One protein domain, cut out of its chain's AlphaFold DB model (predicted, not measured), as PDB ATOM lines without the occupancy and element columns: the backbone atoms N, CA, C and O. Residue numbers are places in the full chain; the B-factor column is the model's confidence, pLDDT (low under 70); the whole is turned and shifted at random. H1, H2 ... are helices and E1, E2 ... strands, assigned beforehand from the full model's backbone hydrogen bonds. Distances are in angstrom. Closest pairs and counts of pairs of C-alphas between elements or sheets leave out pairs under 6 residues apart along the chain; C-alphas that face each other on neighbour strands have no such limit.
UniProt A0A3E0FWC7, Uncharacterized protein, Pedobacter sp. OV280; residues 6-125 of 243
ATOM      1  N   LYS A   6     189.854 114.350 156.532       83.75
ATOM      2  CA  LYS A   6     190.674 113.142 156.500       83.75
ATOM      3  C   LYS A   6     191.109 112.845 155.074       83.75
ATOM      4  O   LYS A   6     190.294 112.759 154.154       83.75
ATOM      5  N   MET A   7     192.410 112.689 154.900       80.00
ATOM      6  CA  MET A   7     193.017 112.354 153.626       80.00
ATOM      7  C   MET A   7     193.877 111.113 153.801       80.00
ATOM      8  O   MET A   7     194.927 111.166 154.435       80.00
ATOM      9  N   LEU A   8     193.455 109.997 153.214       75.00
ATOM     10  CA  LEU A   8     194.269 108.791 153.214       75.00
ATOM     11  C   LEU A   8     195.576 109.047 152.449       75.00
ATOM     12  O   LEU A   8     195.589 109.577 151.330       75.00
ATOM     13  N   ARG A   9     196.690 108.691 153.079       74.69
ATOM     14  CA  ARG A   9     198.051 108.817 152.560       74.69
ATOM     15  C   ARG A   9     198.827 107.545 152.846       74.69
ATOM     16  O   ARG A   9     198.414 106.734 153.665       74.69
ATOM     17  N   TYR A  10     199.967 107.392 152.185       70.75
ATOM     18  CA  TYR A  10     200.918 106.321 152.451       70.75
ATOM     19  C   TYR A  10     202.317 106.905 152.623       70.75
ATOM     20  O   TYR A  10     202.698 107.844 151.925       70.75
ATOM     21  N   HIS A  11     203.071 106.362 153.571       70.62
ATOM     22  CA  HIS A  11     204.475 106.687 153.775       70.62
ATOM     23  C   HIS A  11     205.262 105.397 153.970       70.62
ATOM     24  O   HIS A  11     204.825 104.495 154.687       70.62
ATOM     25  N   ASP A  12     206.448 105.336 153.369       62.47
ATOM     26  CA  ASP A  12     207.251 104.120 153.301       62.47
ATOM     27  C   ASP A  12     207.551 103.502 154.670       62.47
ATOM     28  O   ASP A  12     207.590 102.284 154.794       62.47
ATOM     29  N   GLU A  13     207.758 104.295 155.713       65.94
ATOM     30  CA  GLU A  13     208.102 103.741 157.030       65.94
ATOM     31  C   GLU A  13     206.890 103.377 157.894       65.94
ATOM     32  O   GLU A  13     206.978 102.483 158.735       65.94
ATOM     33  N   ILE A  14     205.762 104.069 157.722       65.06
ATOM     34  CA  ILE A  14     204.620 103.971 158.649       65.06
ATOM     35  C   ILE A  14     203.376 103.349 158.023       65.06
ATOM     36  O   ILE A  14     202.427 103.061 158.752       65.06
ATOM     37  N   GLY A  15     203.376 103.099 156.715       62.00
ATOM     38  CA  GLY A  15     202.231 102.566 155.987       62.00
ATOM     39  C   GLY A  15     201.166 103.627 155.717       62.00
ATOM     40  O   GLY A  15     201.471 104.815 155.620       62.00
ATOM     41  N   PHE A  16     199.904 103.199 155.592       69.19
ATOM     42  CA  PHE A  16     198.790 104.126 155.385       69.19
ATOM     43  C   PHE A  16     198.469 104.954 156.624       69.19
ATOM     44  O   PHE A  16     198.434 104.420 157.723       69.19
ATOM     45  N   TYR A  17     198.165 106.226 156.475       67.81
ATOM     46  CA  TYR A  17     197.742 107.072 157.584       67.81
ATOM     47  C   TYR A  17     196.715 108.080 157.088       67.81
ATOM     48  O   TYR A  17     196.675 108.409 155.901       67.81
ATOM     49  N   GLU A  18     195.876 108.566 157.996       74.75
ATOM     50  CA  GLU A  18     195.006 109.699 157.713       74.75
ATOM     51  C   GLU A  18     195.785 110.982 157.992       74.75
ATOM     52  O   GLU A  18     196.169 111.265 159.127       74.75
ATOM     53  N   LEU A  19     196.044 111.759 156.947       79.44
ATOM     54  CA  LEU A  19     196.497 113.130 157.096       79.44
ATOM     55  C   LEU A  19     195.280 114.001 157.403       79.44
ATOM     56  O   LEU A  19     194.303 114.005 156.653       79.44
ATOM     57  N   VAL A  20     195.363 114.745 158.499       84.06
ATOM     58  CA  VAL A  20     194.365 115.727 158.921       84.06
ATOM     59  C   VAL A  20     195.094 117.046 159.124       84.06
ATOM     60  O   VAL A  20     196.081 117.106 159.857       84.06
ATOM     61  N   ILE A  21     194.645 118.097 158.440       85.94
ATOM     62  CA  ILE A  21     195.253 119.426 158.526       85.94
ATOM     63  C   ILE A  21     194.262 120.351 159.226       85.94
ATOM     64  O   ILE A  21     193.175 120.608 158.718       85.94
ATOM     65  N   THR A  22     194.645 120.830 160.406       91.06
ATOM     66  CA  THR A  22     193.830 121.752 161.213       91.06
ATOM     67  C   THR A  22     193.718 123.134 160.565       91.06
ATOM     68  O   THR A  22     194.601 123.535 159.802       91.06
ATOM     69  N   ALA A  23     192.693 123.908 160.932       95.06
ATOM     70  CA  ALA A  23     192.531 125.294 160.479       95.06
ATOM     71  C   ALA A  23     193.776 126.168 160.750       95.06
ATOM     72  O   ALA A  23     194.250 126.853 159.847       95.06
ATOM     73  N   ASN A  24     194.378 126.068 161.942       93.88
ATOM     74  CA  ASN A  24     195.590 126.825 162.297       93.88
ATOM     75  C   ASN A  24     196.789 126.453 161.411       93.88
ATOM     76  O   ASN A  24     197.575 127.311 161.012       93.88
ATOM     77  N   ALA A  25     196.940 125.165 161.085       90.12
ATOM     78  CA  ALA A  25     197.987 124.724 160.168       90.12
ATOM     79  C   ALA A  25     197.738 125.256 158.749       90.12
ATOM     80  O   ALA A  25     198.674 125.711 158.095       90.12
ATOM     81  N   ILE A  26     196.486 125.247 158.283       93.44
ATOM     82  CA  ILE A  26     196.099 125.809 156.982       93.44
ATOM     83  C   ILE A  26     196.432 127.301 156.910       93.44
ATOM     84  O   ILE A  26     197.063 127.727 155.944       93.44
ATOM     85  N   GLU A  27     196.072 128.078 157.931       95.81
ATOM     86  CA  GLU A  27     196.416 129.499 158.026       95.81
ATOM     87  C   GLU A  27     197.932 129.717 157.990       95.81
ATOM     88  O   GLU A  27     198.424 130.538 157.211       95.81
ATOM     89  N   PHE A  28     198.692 128.936 158.766       93.06
ATOM     90  CA  PHE A  28     200.152 128.979 158.743       93.06
ATOM     91  C   PHE A  28     200.708 128.734 157.335       93.06
ATOM     92  O   PHE A  28     201.549 129.503 156.863       93.06
ATOM     93  N   TYR A  29     200.239 127.695 156.636       90.69
ATOM     94  CA  TYR A  29     200.703 127.379 155.284       90.69
ATOM     95  C   TYR A  29     200.292 128.437 154.260       90.69
ATOM     96  O   TYR A  29     201.115 128.794 153.420       90.69
ATOM     97  N   ARG A  30     199.079 128.989 154.362       94.62
ATOM     98  CA  ARG A  30     198.611 130.102 153.524       94.62
ATOM     99  C   ARG A  30     199.493 131.333 153.707       94.62
ATOM    100  O   ARG A  30     199.972 131.908 152.736       94.62
ATOM    101  N   ASN A  31     199.762 131.725 154.951       95.00
ATOM    102  CA  ASN A  31     200.608 132.883 155.243       95.00
ATOM    103  C   ASN A  31     202.051 132.646 154.796       95.00
ATOM    104  O   ASN A  31     202.672 133.535 154.216       95.00
ATOM    105  N   LYS A  32     202.566 131.427 154.986       92.31
ATOM    106  CA  LYS A  32     203.886 131.040 154.491       92.31
ATOM    107  C   LYS A  32     203.964 131.123 152.966       92.31
ATOM    108  O   LYS A  32     204.915 131.718 152.469       92.31
ATOM    109  N   PHE A  33     202.977 130.582 152.251       92.88
ATOM    110  CA  PHE A  33     202.869 130.634 150.791       92.88
ATOM    111  C   PHE A  33     203.013 132.069 150.269       92.88
ATOM    112  O   PHE A  33     203.889 132.327 149.447       92.88
ATOM    113  N   HIS A  34     202.266 133.010 150.852       94.62
ATOM    114  CA  HIS A  34     202.357 134.424 150.487       94.62
ATOM    115  C   HIS A  34     203.673 135.085 150.906       94.62
ATOM    116  O   HIS A  34     204.322 135.776 150.124       94.62
ATOM    117  N   SER A  35     204.134 134.842 152.136       95.25
ATOM    118  CA  SER A  35     205.392 135.426 152.629       95.25
ATOM    119  C   SER A  35     206.611 135.008 151.797       95.25
ATOM    120  O   SER A  35     207.592 135.743 151.711       95.25
ATOM    121  N   GLN A  36     206.546 133.826 151.179       93.00
ATOM    122  CA  GLN A  36     207.604 133.256 150.352       93.00
ATOM    123  C   GLN A  36     207.440 133.561 148.862       93.00
ATOM    124  O   GLN A  36     208.207 133.015 148.066       93.00
ATOM    125  N   LYS A  37     206.472 134.410 148.499       91.69
ATOM    126  CA  LYS A  37     206.173 134.799 147.121       91.69
ATOM    127  C   LYS A  37     205.960 133.591 146.198       91.69
ATOM    128  O   LYS A  37     206.624 133.457 145.173       91.69
ATOM    129  N   LYS A  38     205.147 132.625 146.638       90.56
ATOM    130  CA  LYS A  38     204.889 131.365 145.916       90.56
ATOM    131  C   LYS A  38     203.674 131.421 144.992       90.56
ATOM    132  O   LYS A  38     203.361 130.410 144.375       90.56
ATOM    133  N   GLU A  39     203.027 132.574 144.880       90.44
ATOM    134  CA  GLU A  39     201.843 132.817 144.057       90.44
ATOM    135  C   GLU A  39     202.075 132.456 142.589       90.44
ATOM    136  O   GLU A  39     201.213 131.815 141.990       90.44
ATOM    137  N   ASP A  40     203.260 132.775 142.066       86.75
ATOM    138  CA  ASP A  40     203.634 132.559 140.663       86.75
ATOM    139  C   ASP A  40     204.399 131.237 140.450       86.75
ATOM    140  O   ASP A  40     204.734 130.859 139.332       86.75
ATOM    141  N   ASN A  41     204.656 130.476 141.521       87.44
ATOM    142  CA  ASN A  41     205.403 129.217 141.466       87.44
ATOM    143  C   ASN A  41     204.481 128.027 141.162       87.44
ATOM    144  O   ASN A  41     204.424 127.058 141.928       87.44
ATOM    145  N   ILE A  42     203.750 128.093 140.054       86.81
ATOM    146  CA  ILE A  42     202.830 127.033 139.639       86.81
ATOM    147  C   ILE A  42     203.582 126.023 138.775       86.81
ATOM    148  O   ILE A  42     204.405 126.374 137.934       86.81
ATOM    149  N   ASN A  43     203.297 124.741 138.976       85.94
ATOM    150  CA  ASN A  43     203.853 123.677 138.160       85.94
ATOM    151  C   ASN A  43     202.810 122.595 137.864       85.94
ATOM    152  O   ASN A  43     201.816 122.422 138.575       85.94
ATOM    153  N   ILE A  44     203.056 121.832 136.808       83.00
ATOM    154  CA  ILE A  44     202.280 120.654 136.455       83.00
ATOM    155  C   ILE A  44     202.874 119.468 137.210       83.00
ATOM    156  O   ILE A  44     203.978 119.005 136.915       83.00
ATOM    157  N   ARG A  45     202.106 118.940 138.171       77.25
ATOM    158  CA  ARG A  45     202.401 117.680 138.882       77.25
ATOM    159  C   ARG A  45     203.811 117.633 139.498       77.25
ATOM    160  O   ARG A  45     204.426 116.566 139.498       77.25
ATOM    161  N   HIS A  46     204.307 118.758 140.010       76.69
ATOM    162  CA  HIS A  46     205.613 118.877 140.677       76.69
ATOM    163  C   HIS A  46     206.804 118.641 139.743       76.69
ATOM    164  O   HIS A  46     207.850 118.153 140.169       76.69
ATOM    165  N   LYS A  47     206.630 118.924 138.445       79.31
ATOM    166  CA  LYS A  47     207.647 118.683 137.415       79.31
ATOM    167  C   LYS A  47     207.920 119.905 136.554       79.31
ATOM    168  O   LYS A  47     209.031 120.418 136.565       79.31
ATOM    169  N   GLU A  48     206.919 120.337 135.799       79.81
ATOM    170  CA  GLU A  48     207.084 121.349 134.754       79.81
ATOM    171  C   GLU A  48     206.544 122.681 135.258       79.81
ATOM    172  O   GLU A  48     205.375 122.758 135.629       79.81
ATOM    173  N   ILE A  49     207.394 123.704 135.318       80.06
ATOM    174  CA  ILE A  49     206.986 125.048 135.740       80.06
ATOM    175  C   ILE A  49     206.066 125.635 134.668       80.06
ATOM    176  O   ILE A  49     206.323 125.498 133.474       80.06
ATOM    177  N   ILE A  50     204.982 126.270 135.106       80.56
ATOM    178  CA  ILE A  50     204.136 127.089 134.242       80.56
ATOM    179  C   ILE A  50     204.737 128.490 134.269       80.56
ATOM    180  O   ILE A  50     204.670 129.160 135.294       80.56
ATOM    181  N   GLU A  51     205.387 128.892 133.178       65.38
ATOM    182  CA  GLU A  51     206.163 130.139 133.154       65.38
ATOM    183  C   GLU A  51     205.308 131.381 132.860       65.38
ATOM    184  O   GLU A  51     205.672 132.469 133.295       65.38
ATOM    185  N   GLU A  52     204.163 131.245 132.175       81.56
ATOM    186  CA  GLU A  52     203.367 132.394 131.717       81.56
ATOM    187  C   GLU A  52     201.853 132.105 131.679       81.56
ATOM    188  O   GLU A  52     201.413 130.954 131.615       81.56
ATOM    189  N   GLY A  53     201.038 133.164 131.707       87.19
ATOM    190  CA  GLY A  53     199.604 133.087 131.413       87.19
ATOM    191  C   GLY A  53     198.677 132.717 132.572       87.19
ATOM    192  O   GLY A  53     197.462 132.648 132.375       87.19
ATOM    193  N   VAL A  54     199.208 132.482 133.776       90.12
ATOM    194  CA  VAL A  54     198.426 132.089 134.960       90.12
ATOM    195  C   VAL A  54     198.831 132.945 136.151       90.12
ATOM    196  O   VAL A  54     199.996 132.963 136.534       90.12
ATOM    197  N   ARG A  55     197.870 133.644 136.757       91.19
ATOM    198  CA  ARG A  55     198.122 134.570 137.872       91.19
ATOM    199  C   ARG A  55     197.155 134.354 139.016       91.19
ATOM    200  O   ARG A  55     195.973 134.091 138.789       91.19
ATOM    201  N   LEU A  56     197.635 134.504 140.244       93.38
ATOM    202  CA  LEU A  56     196.767 134.446 141.412       93.38
ATOM    203  C   LEU A  56     195.857 135.682 141.441       93.38
ATOM    204  O   LEU A  56     196.350 136.808 141.490       93.38
ATOM    205  N   SER A  57     194.539 135.487 141.432       93.94
ATOM    206  CA  SER A  57     193.556 136.577 141.541       93.94
ATOM    207  C   SER A  57     192.974 136.714 142.942       93.94
ATOM    208  O   SER A  57     192.673 137.828 143.368       93.94
ATOM    209  N   SER A  58     192.845 135.614 143.689       94.50
ATOM    210  CA  SER A  58     192.302 135.648 145.048       94.50
ATOM    211  C   SER A  58     192.889 134.556 145.937       94.50
ATOM    212  O   SER A  58     193.132 133.432 145.500       94.50
ATOM    213  N   SER A  59     193.122 134.876 147.210       95.88
ATOM    214  CA  SER A  59     193.562 133.908 148.217       95.88
ATOM    215  C   SER A  59     193.165 134.347 149.621       95.88
ATOM    216  O   SER A  59     193.700 135.321 150.167       95.88
ATOM    217  N   PHE A  60     192.252 133.603 150.237       96.50
ATOM    218  CA  PHE A  60     191.664 133.964 151.525       96.50
ATOM    219  C   PHE A  60     191.209 132.735 152.318       96.50
ATOM    220  O   PHE A  60     191.079 131.629 151.787       96.50
ATOM    221  N   LEU A  61     190.980 132.931 153.616       97.94
ATOM    222  CA  LEU A  61     190.352 131.939 154.482       97.94
ATOM    223  C   LEU A  61     188.854 132.227 154.575       97.94
ATOM    224  O   LEU A  61     188.458 133.379 154.754       97.94
ATOM    225  N   ILE A  62     188.025 131.190 154.488       97.88
ATOM    226  CA  ILE A  62     186.599 131.311 154.805       97.88
ATOM    227  C   ILE A  62     186.465 131.676 156.285       97.88
ATOM    228  O   ILE A  62     187.028 130.998 157.150       97.88
ATOM    229  N   SER A  63     185.700 132.720 156.572       96.56
ATOM    230  CA  SER A  63     185.320 133.152 157.917       96.56
ATOM    231  C   SER A  63     183.815 133.416 157.969       96.56
ATOM    232  O   SER A  63     183.119 133.297 156.963       96.56
ATOM    233  N   SER A  64     183.290 133.773 159.143       94.44
ATOM    234  CA  SER A  64     181.917 134.285 159.262       94.44
ATOM    235  C   SER A  64     181.669 135.484 158.347       94.44
ATOM    236  O   SER A  64     180.604 135.589 157.752       94.44
ATOM    237  N   ASP A  65     182.674 136.344 158.197       95.38
ATOM    238  CA  ASP A  65     182.512 137.686 157.638       95.38
ATOM    239  C   ASP A  65     182.428 137.686 156.107       95.38
ATOM    240  O   ASP A  65     181.857 138.596 155.518       95.38
ATOM    241  N   ASN A  66     182.991 136.666 155.450       95.62
ATOM    242  CA  ASN A  66     182.962 136.537 153.990       95.62
ATOM    243  C   ASN A  66     182.044 135.417 153.486       95.62
ATOM    244  O   ASN A  66     181.829 135.322 152.278       95.62
ATOM    245  N   ARG A  67     181.473 134.592 154.373       94.88
ATOM    246  CA  ARG A  67     180.701 133.399 153.997       94.88
ATOM    247  C   ARG A  67     179.525 133.707 153.079       94.88
ATOM    248  O   ARG A  67     179.338 133.000 152.101       94.88
ATOM    249  N   GLU A  68     178.764 134.757 153.370       94.31
ATOM    250  CA  GLU A  68     177.576 135.118 152.582       94.31
ATOM    251  C   GLU A  68     177.918 135.571 151.156       94.31
ATOM    252  O   GLU A  68     177.100 135.433 150.252       94.31
ATOM    253  N   SER A  69     179.141 136.066 150.938       94.19
ATOM    254  CA  SER A  69     179.628 136.480 149.615       94.19
ATOM    255  C   SER A  69     180.116 135.316 148.749       94.19
ATOM    256  O   SER A  69     180.392 135.500 147.563       94.19
ATOM    257  N   LEU A  70     180.240 134.116 149.326       94.94
ATOM    258  CA  LEU A  70     180.688 132.936 148.598       94.94
ATOM    259  C   LEU A  70     179.569 132.360 147.723       94.94
ATOM    260  O   LEU A  70     178.405 132.371 148.136       94.94
ATOM    261  N   PRO A  71     179.918 131.744 146.579       94.75
ATOM    262  CA  PRO A  71     179.014 130.855 145.859       94.75
ATOM    263  C   PRO A  71     178.403 129.798 146.787       94.75
ATOM    264  O   PRO A  71     179.085 129.266 147.670       94.75
ATOM    265  N   THR A  72     177.119 129.497 146.592       95.00
ATOM    266  CA  THR A  72     176.310 128.628 147.464       95.00
ATOM    267  C   THR A  72     176.972 127.275 147.738       95.00
ATOM    268  O   THR A  72     176.925 126.767 148.857       95.00
ATOM    269  N   GLU A  73     177.652 126.700 146.748       94.06
ATOM    270  CA  GLU A  73     178.378 125.432 146.848       94.06
ATOM    271  C   GLU A  73     179.548 125.457 147.849       94.06
ATOM    272  O   GLU A  73     179.925 124.413 148.384       94.06
ATOM    273  N   PHE A  74     180.102 126.635 148.147       94.94
ATOM    274  CA  PHE A  74     181.215 126.812 149.083       94.94
ATOM    275  C   PHE A  74     180.771 127.317 150.459       94.94
ATOM    276  O   PHE A  74     181.539 127.221 151.416       94.94
ATOM    277  N   GLN A  75     179.526 127.782 150.600       94.88
ATOM    278  CA  GLN A  75     178.999 128.304 151.866       94.88
ATOM    279  C   GLN A  75     178.922 127.251 152.976       94.88
ATOM    280  O   GLN A  75     178.899 127.616 154.147       94.88
ATOM    281  N   ASN A  76     178.923 125.958 152.641       95.50
ATOM    282  CA  ASN A  76     178.922 124.862 153.618       95.50
ATOM    283  C   ASN A  76     180.330 124.439 154.071       95.50
ATOM    284  O   ASN A  76     180.466 123.590 154.953       95.50
ATOM    285  N   LEU A  77     181.394 125.005 153.491       96.44
ATOM    286  CA  LEU A  77     182.763 124.676 153.885       96.44
ATOM    287  C   LEU A  77     183.089 125.266 155.269       96.44
ATOM    288  O   LEU A  77     182.602 126.346 155.614       96.44
ATOM    289  N   PRO A  78     183.903 124.594 156.098       96.88
ATOM    290  CA  PRO A  78     184.220 125.070 157.443       96.88
ATOM    291  C   PRO A  78     185.064 126.355 157.425       96.88
ATOM    292  O   PRO A  78     185.841 126.594 156.493       96.88
ATOM    293  N   ASN A  79     184.932 127.171 158.478       97.25
ATOM    294  CA  ASN A  79     185.822 128.315 158.708       97.25
ATOM    295  C   ASN A  79     187.284 127.849 158.766       97.25
ATOM    296  O   ASN A  79     187.580 126.765 159.264       97.25
ATOM    297  N   GLY A  80     188.196 128.666 158.241       97.06
ATOM    298  CA  GLY A  80     189.603 128.300 158.069       97.06
ATOM    299  C   GLY A  80     189.885 127.480 156.806       97.06
ATOM    300  O   GLY A  80     191.032 127.116 156.561       97.06
ATOM    301  N   THR A  81     188.878 127.201 155.969       97.56
ATOM    302  CA  THR A  81     189.114 126.693 154.610       97.56
ATOM    303  C   THR A  81     189.886 127.722 153.803       97.56
ATOM    304  O   THR A  81     189.429 128.848 153.638       97.56
ATOM    305  N   TRP A  82     191.035 127.326 153.261       96.75
ATOM    306  CA  TRP A  82     191.802 128.165 152.347       96.75
ATOM    307  C   TRP A  82     191.284 128.013 150.923       96.75
ATOM    308  O   TRP A  82     191.378 126.929 150.333       96.75
ATOM    309  N   MET A  83     190.757 129.115 150.399       95.88
ATOM    310  CA  MET A  83     190.318 129.287 149.023       95.88
ATOM    311  C   MET A  83     191.422 129.973 148.224       95.88
ATOM    312  O   MET A  83     192.043 130.924 148.703       95.88
ATOM    313  N   ILE A  84     191.657 129.476 147.014       93.19
ATOM    314  CA  ILE A  84     192.623 130.033 146.074       93.19
ATOM    315  C   ILE A  84     191.969 130.111 144.698       93.19
ATOM    316  O   ILE A  84     191.275 129.179 144.291       93.19
ATOM    317  N   GLU A  85     192.180 131.220 144.008       92.81
ATOM    318  CA  GLU A  85     191.667 131.470 142.669       92.81
ATOM    319  C   GLU A  85     192.807 131.947 141.779       92.81
ATOM    320  O   GLU A  85     193.565 132.849 142.145       92.81
ATOM    321  N   TYR A  86     192.901 131.335 140.605       92.38
ATOM    322  CA  TYR A  86     193.832 131.722 139.561       92.38
ATOM    323  C   TYR A  86     193.059 132.149 138.323       92.38
ATOM    324  O   TYR A  86     192.111 131.485 137.904       92.38
ATOM    325  N   THR A  87     193.507 133.240 137.717       92.06
ATOM    326  CA  THR A  87     193.038 133.705 136.417       92.06
ATOM    327  C   THR A  87     194.004 133.243 135.339       92.06
ATOM    328  O   THR A  87     195.220 133.368 135.493       92.06
ATOM    329  N   PHE A  88     193.445 132.756 134.236       92.25
ATOM    330  CA  PHE A  88     194.177 132.414 133.024       92.25
ATOM    331  C   PHE A  88     194.040 133.562 132.023       92.25
ATOM    332  O   PHE A  88     192.961 134.140 131.893       92.25
ATOM    333  N   GLU A  89     195.117 133.901 131.321       93.38
ATOM    334  CA  GLU A  89     195.115 134.986 130.330       93.38
ATOM    335  C   GLU A  89     194.243 134.680 129.108       93.38
ATOM    336  O   GLU A  89     193.772 135.600 128.442       93.38
ATOM    337  N   SER A  90     193.996 133.398 128.828       93.00
ATOM    338  CA  SER A  90     193.139 132.970 127.729       93.00
ATOM    339  C   SER A  90     192.330 131.717 128.071       93.00
ATOM    340  O   SER A  90     192.748 130.858 128.856       93.00
ATOM    341  N   SER A  91     191.154 131.589 127.451       92.75
ATOM    342  CA  SER A  91     190.311 130.390 127.552       92.75
ATOM    343  C   SER A  91     190.991 129.153 126.968       92.75
ATOM    344  O   SER A  91     190.764 128.032 127.433       92.75
ATOM    345  N   GLU A  92     191.849 129.338 125.965       93.38
ATOM    346  CA  GLU A  92     192.624 128.284 125.318       93.38
ATOM    347  C   GLU A  92     193.605 127.645 126.303       93.38
ATOM    348  O   GLU A  92     193.740 126.420 126.322       93.38
ATOM    349  N   LEU A  93     194.244 128.459 127.150       90.25
ATOM    350  CA  LEU A  93     195.192 127.991 128.156       90.25
ATOM    351  C   LEU A  93     194.497 127.156 129.240       90.25
ATOM    352  O   LEU A  93     194.958 126.061 129.565       90.25
ATOM    353  N   LEU A  94     193.345 127.613 129.739       89.94
ATOM    354  CA  LEU A  94     192.530 126.827 130.672       89.94
ATOM    355  C   LEU A  94     192.099 125.492 130.039       89.94
ATOM    356  O   LEU A  94     192.326 124.425 130.612       89.94
ATOM    357  N   THR A  95     191.569 125.543 128.814       91.00
ATOM    358  CA  THR A  95     191.118 124.356 128.069       91.00
ATOM    359  C   THR A  95     192.256 123.353 127.851       91.00
ATOM    360  O   THR A  95     192.041 122.137 127.881       91.00
ATOM    361  N   HIS A  96     193.482 123.829 127.616       90.00
ATOM    362  CA  HIS A  96     194.660 122.975 127.494       90.00
ATOM    363  C   HIS A  96     194.902 122.165 128.776       90.00
ATOM    364  O   HIS A  96     195.052 120.939 128.710       90.00
ATOM    365  N   TYR A  97     194.871 122.817 129.942       87.31
ATOM    366  CA  TYR A  97     195.091 122.154 131.228       87.31
ATOM    367  C   TYR A  97     193.976 121.173 131.603       87.31
ATOM    368  O   TYR A  97     194.253 120.082 132.119       87.31
ATOM    369  N   GLU A  98     192.730 121.497 131.271       87.94
ATOM    370  CA  GLU A  98     191.599 120.583 131.439       87.94
ATOM    371  C   GLU A  98     191.747 119.328 130.563       87.94
ATOM    372  O   GLU A  98     191.537 118.209 131.041       87.94
ATOM    373  N   LYS A  99     192.191 119.480 129.305       89.69
ATOM    374  CA  LYS A  99     192.403 118.358 128.368       89.69
ATOM    375  C   LYS A  99     193.481 117.381 128.828       89.69
ATOM    376  O   LYS A  99     193.330 116.177 128.625       89.69
ATOM    377  N   ILE A 100     194.540 117.857 129.485       86.00
ATOM    378  CA  ILE A 100     195.565 116.979 130.083       86.00
ATOM    379  C   ILE A 100     195.142 116.413 131.457       86.00
ATOM    380  O   ILE A 100     195.924 115.736 132.141       86.00
ATOM    381  N   GLY A 101     193.890 116.660 131.858       84.19
ATOM    382  CA  GLY A 101     193.230 116.055 133.009       84.19
ATOM    383  C   GLY A 101     193.524 116.730 134.346       84.19
ATOM    384  O   GLY A 101     193.354 116.083 135.384       84.19
ATOM    385  N   LEU A 102     193.986 117.985 134.359       83.81
ATOM    386  CA  LEU A 102     194.124 118.754 135.597       83.81
ATOM    387  C   LEU A 102     192.744 119.258 136.035       83.81
ATOM    388  O   LEU A 102     192.008 119.833 135.245       83.81
ATOM    389  N   LYS A 103     192.380 119.002 137.297       83.19
ATOM    390  CA  LYS A 103     191.044 119.308 137.853       83.19
ATOM    391  C   LYS A 103     191.080 120.188 139.104       83.19
ATOM    392  O   LYS A 103     190.060 120.359 139.763       83.19
ATOM    393  N   GLY A 104     192.252 120.679 139.489       83.81
ATOM    394  CA  GLY A 104     192.397 121.489 140.689       83.81
ATOM    395  C   GLY A 104     193.845 121.703 141.094       83.81
ATOM    396  O   GLY A 104     194.768 121.160 140.487       83.81
ATOM    397  N   PHE A 105     194.008 122.494 142.150       86.12
ATOM    398  CA  PHE A 105     195.301 122.867 142.706       86.12
ATOM    399  C   PHE A 105     195.710 121.954 143.860       86.12
ATOM    400  O   PHE A 105     194.877 121.413 144.591       86.12
ATOM    401  N   SER A 106     197.021 121.836 144.042       81.81
ATOM    402  CA  SER A 106     197.644 121.200 145.194       81.81
ATOM    403  C   SER A 106     198.744 122.109 145.733       81.81
ATOM    404  O   SER A 106     199.363 122.844 144.968       81.81
ATOM    405  N   VAL A 107     198.981 122.058 147.043       82.00
ATOM    406  CA  VAL A 107     200.069 122.790 147.697       82.00
ATOM    407  C   VAL A 107     201.140 121.783 148.074       82.00
ATOM    408  O   VAL A 107     200.891 120.879 148.866       82.00
ATOM    409  N   GLU A 108     202.340 121.950 147.528       78.06
ATOM    410  CA  GLU A 108     203.488 121.148 147.941       78.06
ATOM    411  C   GLU A 108     203.921 121.531 149.351       78.06
ATOM    412  O   GLU A 108     204.215 122.693 149.649       78.06
ATOM    413  N   GLY A 109     204.004 120.534 150.226       71.81
ATOM    414  CA  GLY A 109     204.456 120.732 151.588       71.81
ATOM    415  C   GLY A 109     205.410 119.646 152.056       71.81
ATOM    416  O   GLY A 109     205.274 118.458 151.752       71.81
ATOM    417  N   LYS A 110     206.384 120.088 152.853       75.19
ATOM    418  CA  LYS A 110     207.151 119.231 153.750       75.19
ATOM    419  C   LYS A 110     206.488 119.300 155.118       75.19
ATOM    420  O   LYS A 110     206.528 120.340 155.782       75.19
ATOM    421  N   PHE A 111     205.884 118.197 155.526       75.38
ATOM    422  CA  PHE A 111     205.157 118.076 156.778       75.38
ATOM    423  C   PHE A 111     205.968 117.233 157.756       75.38
ATOM    424  O   PHE A 111     206.656 116.291 157.366       75.38
ATOM    425  N   THR A 112     205.895 117.567 159.040       77.06
ATOM    426  CA  THR A 112     206.324 116.648 160.097       77.06
ATOM    427  C   THR A 112     205.075 116.106 160.761       77.06
ATOM    428  O   THR A 112     204.318 116.876 161.344       77.06
ATOM    429  N   ILE A 113     204.862 114.798 160.669       74.31
ATOM    430  CA  ILE A 113     203.779 114.111 161.373       74.31
ATOM    431  C   ILE A 113     204.347 113.389 162.590       74.31
ATOM    432  O   ILE A 113     205.495 112.942 162.577       74.31
ATOM    433  N   VAL A 114     203.553 113.279 163.648       73.50
ATOM    434  CA  VAL A 114     203.902 112.498 164.837       73.50
ATOM    435  C   VAL A 114     203.113 111.198 164.762       73.50
ATOM    436  O   VAL A 114     201.887 111.229 164.727       73.50
ATOM    437  N   GLY A 115     203.804 110.063 164.672       67.31
ATOM    438  CA  GLY A 115     203.154 108.755 164.716       67.31
ATOM    439  C   GLY A 115     202.653 108.421 166.120       67.31
ATOM    440  O   GLY A 115     203.094 109.013 167.102       67.31
ATOM    441  N   GLU A 116     201.790 107.410 166.234       65.38
ATOM    442  CA  GLU A 116     201.262 106.922 167.526       65.38
ATOM    443  C   GLU A 116     202.363 106.507 168.516       65.38
ATOM    444  O   GLU A 116     202.201 106.588 169.726       65.38
ATOM    445  N   ASN A 117     203.525 106.106 168.000       72.94
ATOM    446  CA  ASN A 117     204.714 105.785 168.788       72.94
ATOM    447  C   ASN A 117     205.500 107.026 169.267       72.94
ATOM    448  O   ASN A 117     206.629 106.884 169.735       72.94
ATOM    449  N   GLY A 118     204.969 108.236 169.068       75.75
ATOM    450  CA  GLY A 118     205.613 109.510 169.391       75.75
ATOM    451  C   GLY A 118     206.768 109.901 168.462       75.75
ATOM    452  O   GLY A 118     207.361 110.967 168.638       75.75
ATOM    453  N   ARG A 119     207.116 109.076 167.464       76.25
ATOM    454  CA  ARG A 119     208.196 109.391 166.520       76.25
ATOM    455  C   ARG A 119     207.730 110.426 165.507       76.25
ATOM    456  O   ARG A 119     206.608 110.371 165.010       76.25
ATOM    457  N   LYS A 120     208.624 111.355 165.179       79.62
ATOM    458  CA  LYS A 120     208.411 112.359 164.137       79.62
ATOM    459  C   LYS A 120     208.845 111.795 162.790       79.62
ATOM    460  O   LYS A 120     209.981 111.352 162.651       79.62
ATOM    461  N   TYR A 121     207.962 111.866 161.805       74.06
ATOM    462  CA  TYR A 121     208.223 111.469 160.429       74.06
ATOM    463  C   TYR A 121     208.153 112.699 159.542       74.06
ATOM    464  O   TYR A 121     207.197 113.471 159.603       74.06
ATOM    465  N   THR A 122     209.179 112.885 158.719       75.19
ATOM    466  CA  THR A 122     209.156 113.909 157.680       75.19
ATOM    467  C   THR A 122     208.474 113.327 156.457       75.19
ATOM    468  O   THR A 122     209.023 112.444 155.808       75.19
ATOM    469  N   VAL A 123     207.300 113.847 156.127       70.06
ATOM    470  CA  VAL A 123     206.576 113.489 154.913       70.06
ATOM    471  C   VAL A 123     206.769 114.601 153.897       70.06
ATOM    472  O   VAL A 123     206.515 115.772 154.175       70.06
ATOM    473  N   TYR A 124     207.201 114.216 152.703       65.81
ATOM    474  CA  TYR A 124     207.121 115.066 151.525       65.81
ATOM    475  C   TYR A 124     205.872 114.656 150.755       65.81
ATOM    476  O   TYR A 124     205.740 113.481 150.408       65.81
ATOM    477  N   GLU A 125     204.967 115.592 150.472       59.88
ATOM    478  CA  GLU A 125     203.871 115.343 149.528       59.88
ATOM    479  C   GLU A 125     204.401 115.340 148.084       59.88
ATOM    480  O   GLU A 125     204.014 116.137 147.243       59.88
TER     481      GLU A 125
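What this domain is: This is residues 6 to 125 of the 243 residues of an uncharacterized protein of Pedobacter sp. OV280 (UniProt A0A3E0FWC7). The model is built in two parts: a long hairpin of E3 and E4, with H1 at the end where E3 ends and E4 begins and H2 at the other end, and a looser head of two short hairpins, E1 with E2 and E5 with E6, set near each other. Residues 100 to 109 lead from H2 back to the head, and residues 62 to 81 make a large loop between E3 and E4. The printed part has 120 residues with two named helices and six named strands, in the order E1, E2, H1, E3, E4, H2, E5, E6, and each of the three sheets is an antiparallel pair. The class is mixed, helices and strands, with 57 residues, under half, in named elements. The whole is only just loose, close to compact, with a radius of gyration of the C-alphas of 16.6 A and spans of 50 by 37 by 27 A.

How they stand to each other: E1, residues 7 to 11, and E2, residues 15 to 19, form a hairpin, antiparallel at 145 degrees, with N 9 and O 17 within hydrogen-bond range at 2.8 A. After a tight link comes H1, residues 23 to 35. E3, residues 54 to 61, and E4, residues 82 to 88, form a hairpin at 161 degrees, with N 57 and O 85 at 2.9 A and N 85 and O 58 at 2.8 A, both within hydrogen-bond range. The closest C-alphas of H1 and E4 are those of Ile 26 and Trp 82, 6.7 A apart. Those of H1 and E3 are Glu 27 and Leu 61, 7.4 A apart. H2, residues 91 to 99, follows E4 by a tight link; their closest C-alphas, Phe 88 and Leu 94, are 6.3 A apart. H1 and H2 are apart. E5, residues 110 to 114, and E6, residues 120 to 124, form a hairpin at 151 degrees, with N 111 and O 123 within hydrogen-bond range at 2.8 A. The closest C-alphas of E1 and E6 are those of His 11 and Val 123, 7.2 A apart. In H1 and H2, every O i to N i+4 pair is within hydrogen-bond range.

Where its parts are: E1 begins at C-alpha 7, (193.017, 112.354, 153.626), and is 12.8 A long; E2 is 12.1 A. H1 is 18.2 A long. E3 is 21.1 A and E4 19.9 A; E4 ends at C-alpha 88, (194.177, 132.414, 133.024). H2 is 12.2 A, E5 13.4 A and E6 13.0 A, ending at C-alpha 124, (207.121, 115.066, 151.525).

The domain as a whole: The C-alphas farthest apart, those of Ser 90 and Asn 117, are 50.6 A apart. The printed part has no cut. The links from H1 to E3, 18 residues, and from E3 to E4, 20 residues, are long. In the first of these, residues 43 to 44 pair with residues 48 to 49, antiparallel. The mean pLDDT of the printed part is 85.7; residues 12 to 17, 51, 115 to 116 and 124 to 125 are under 70.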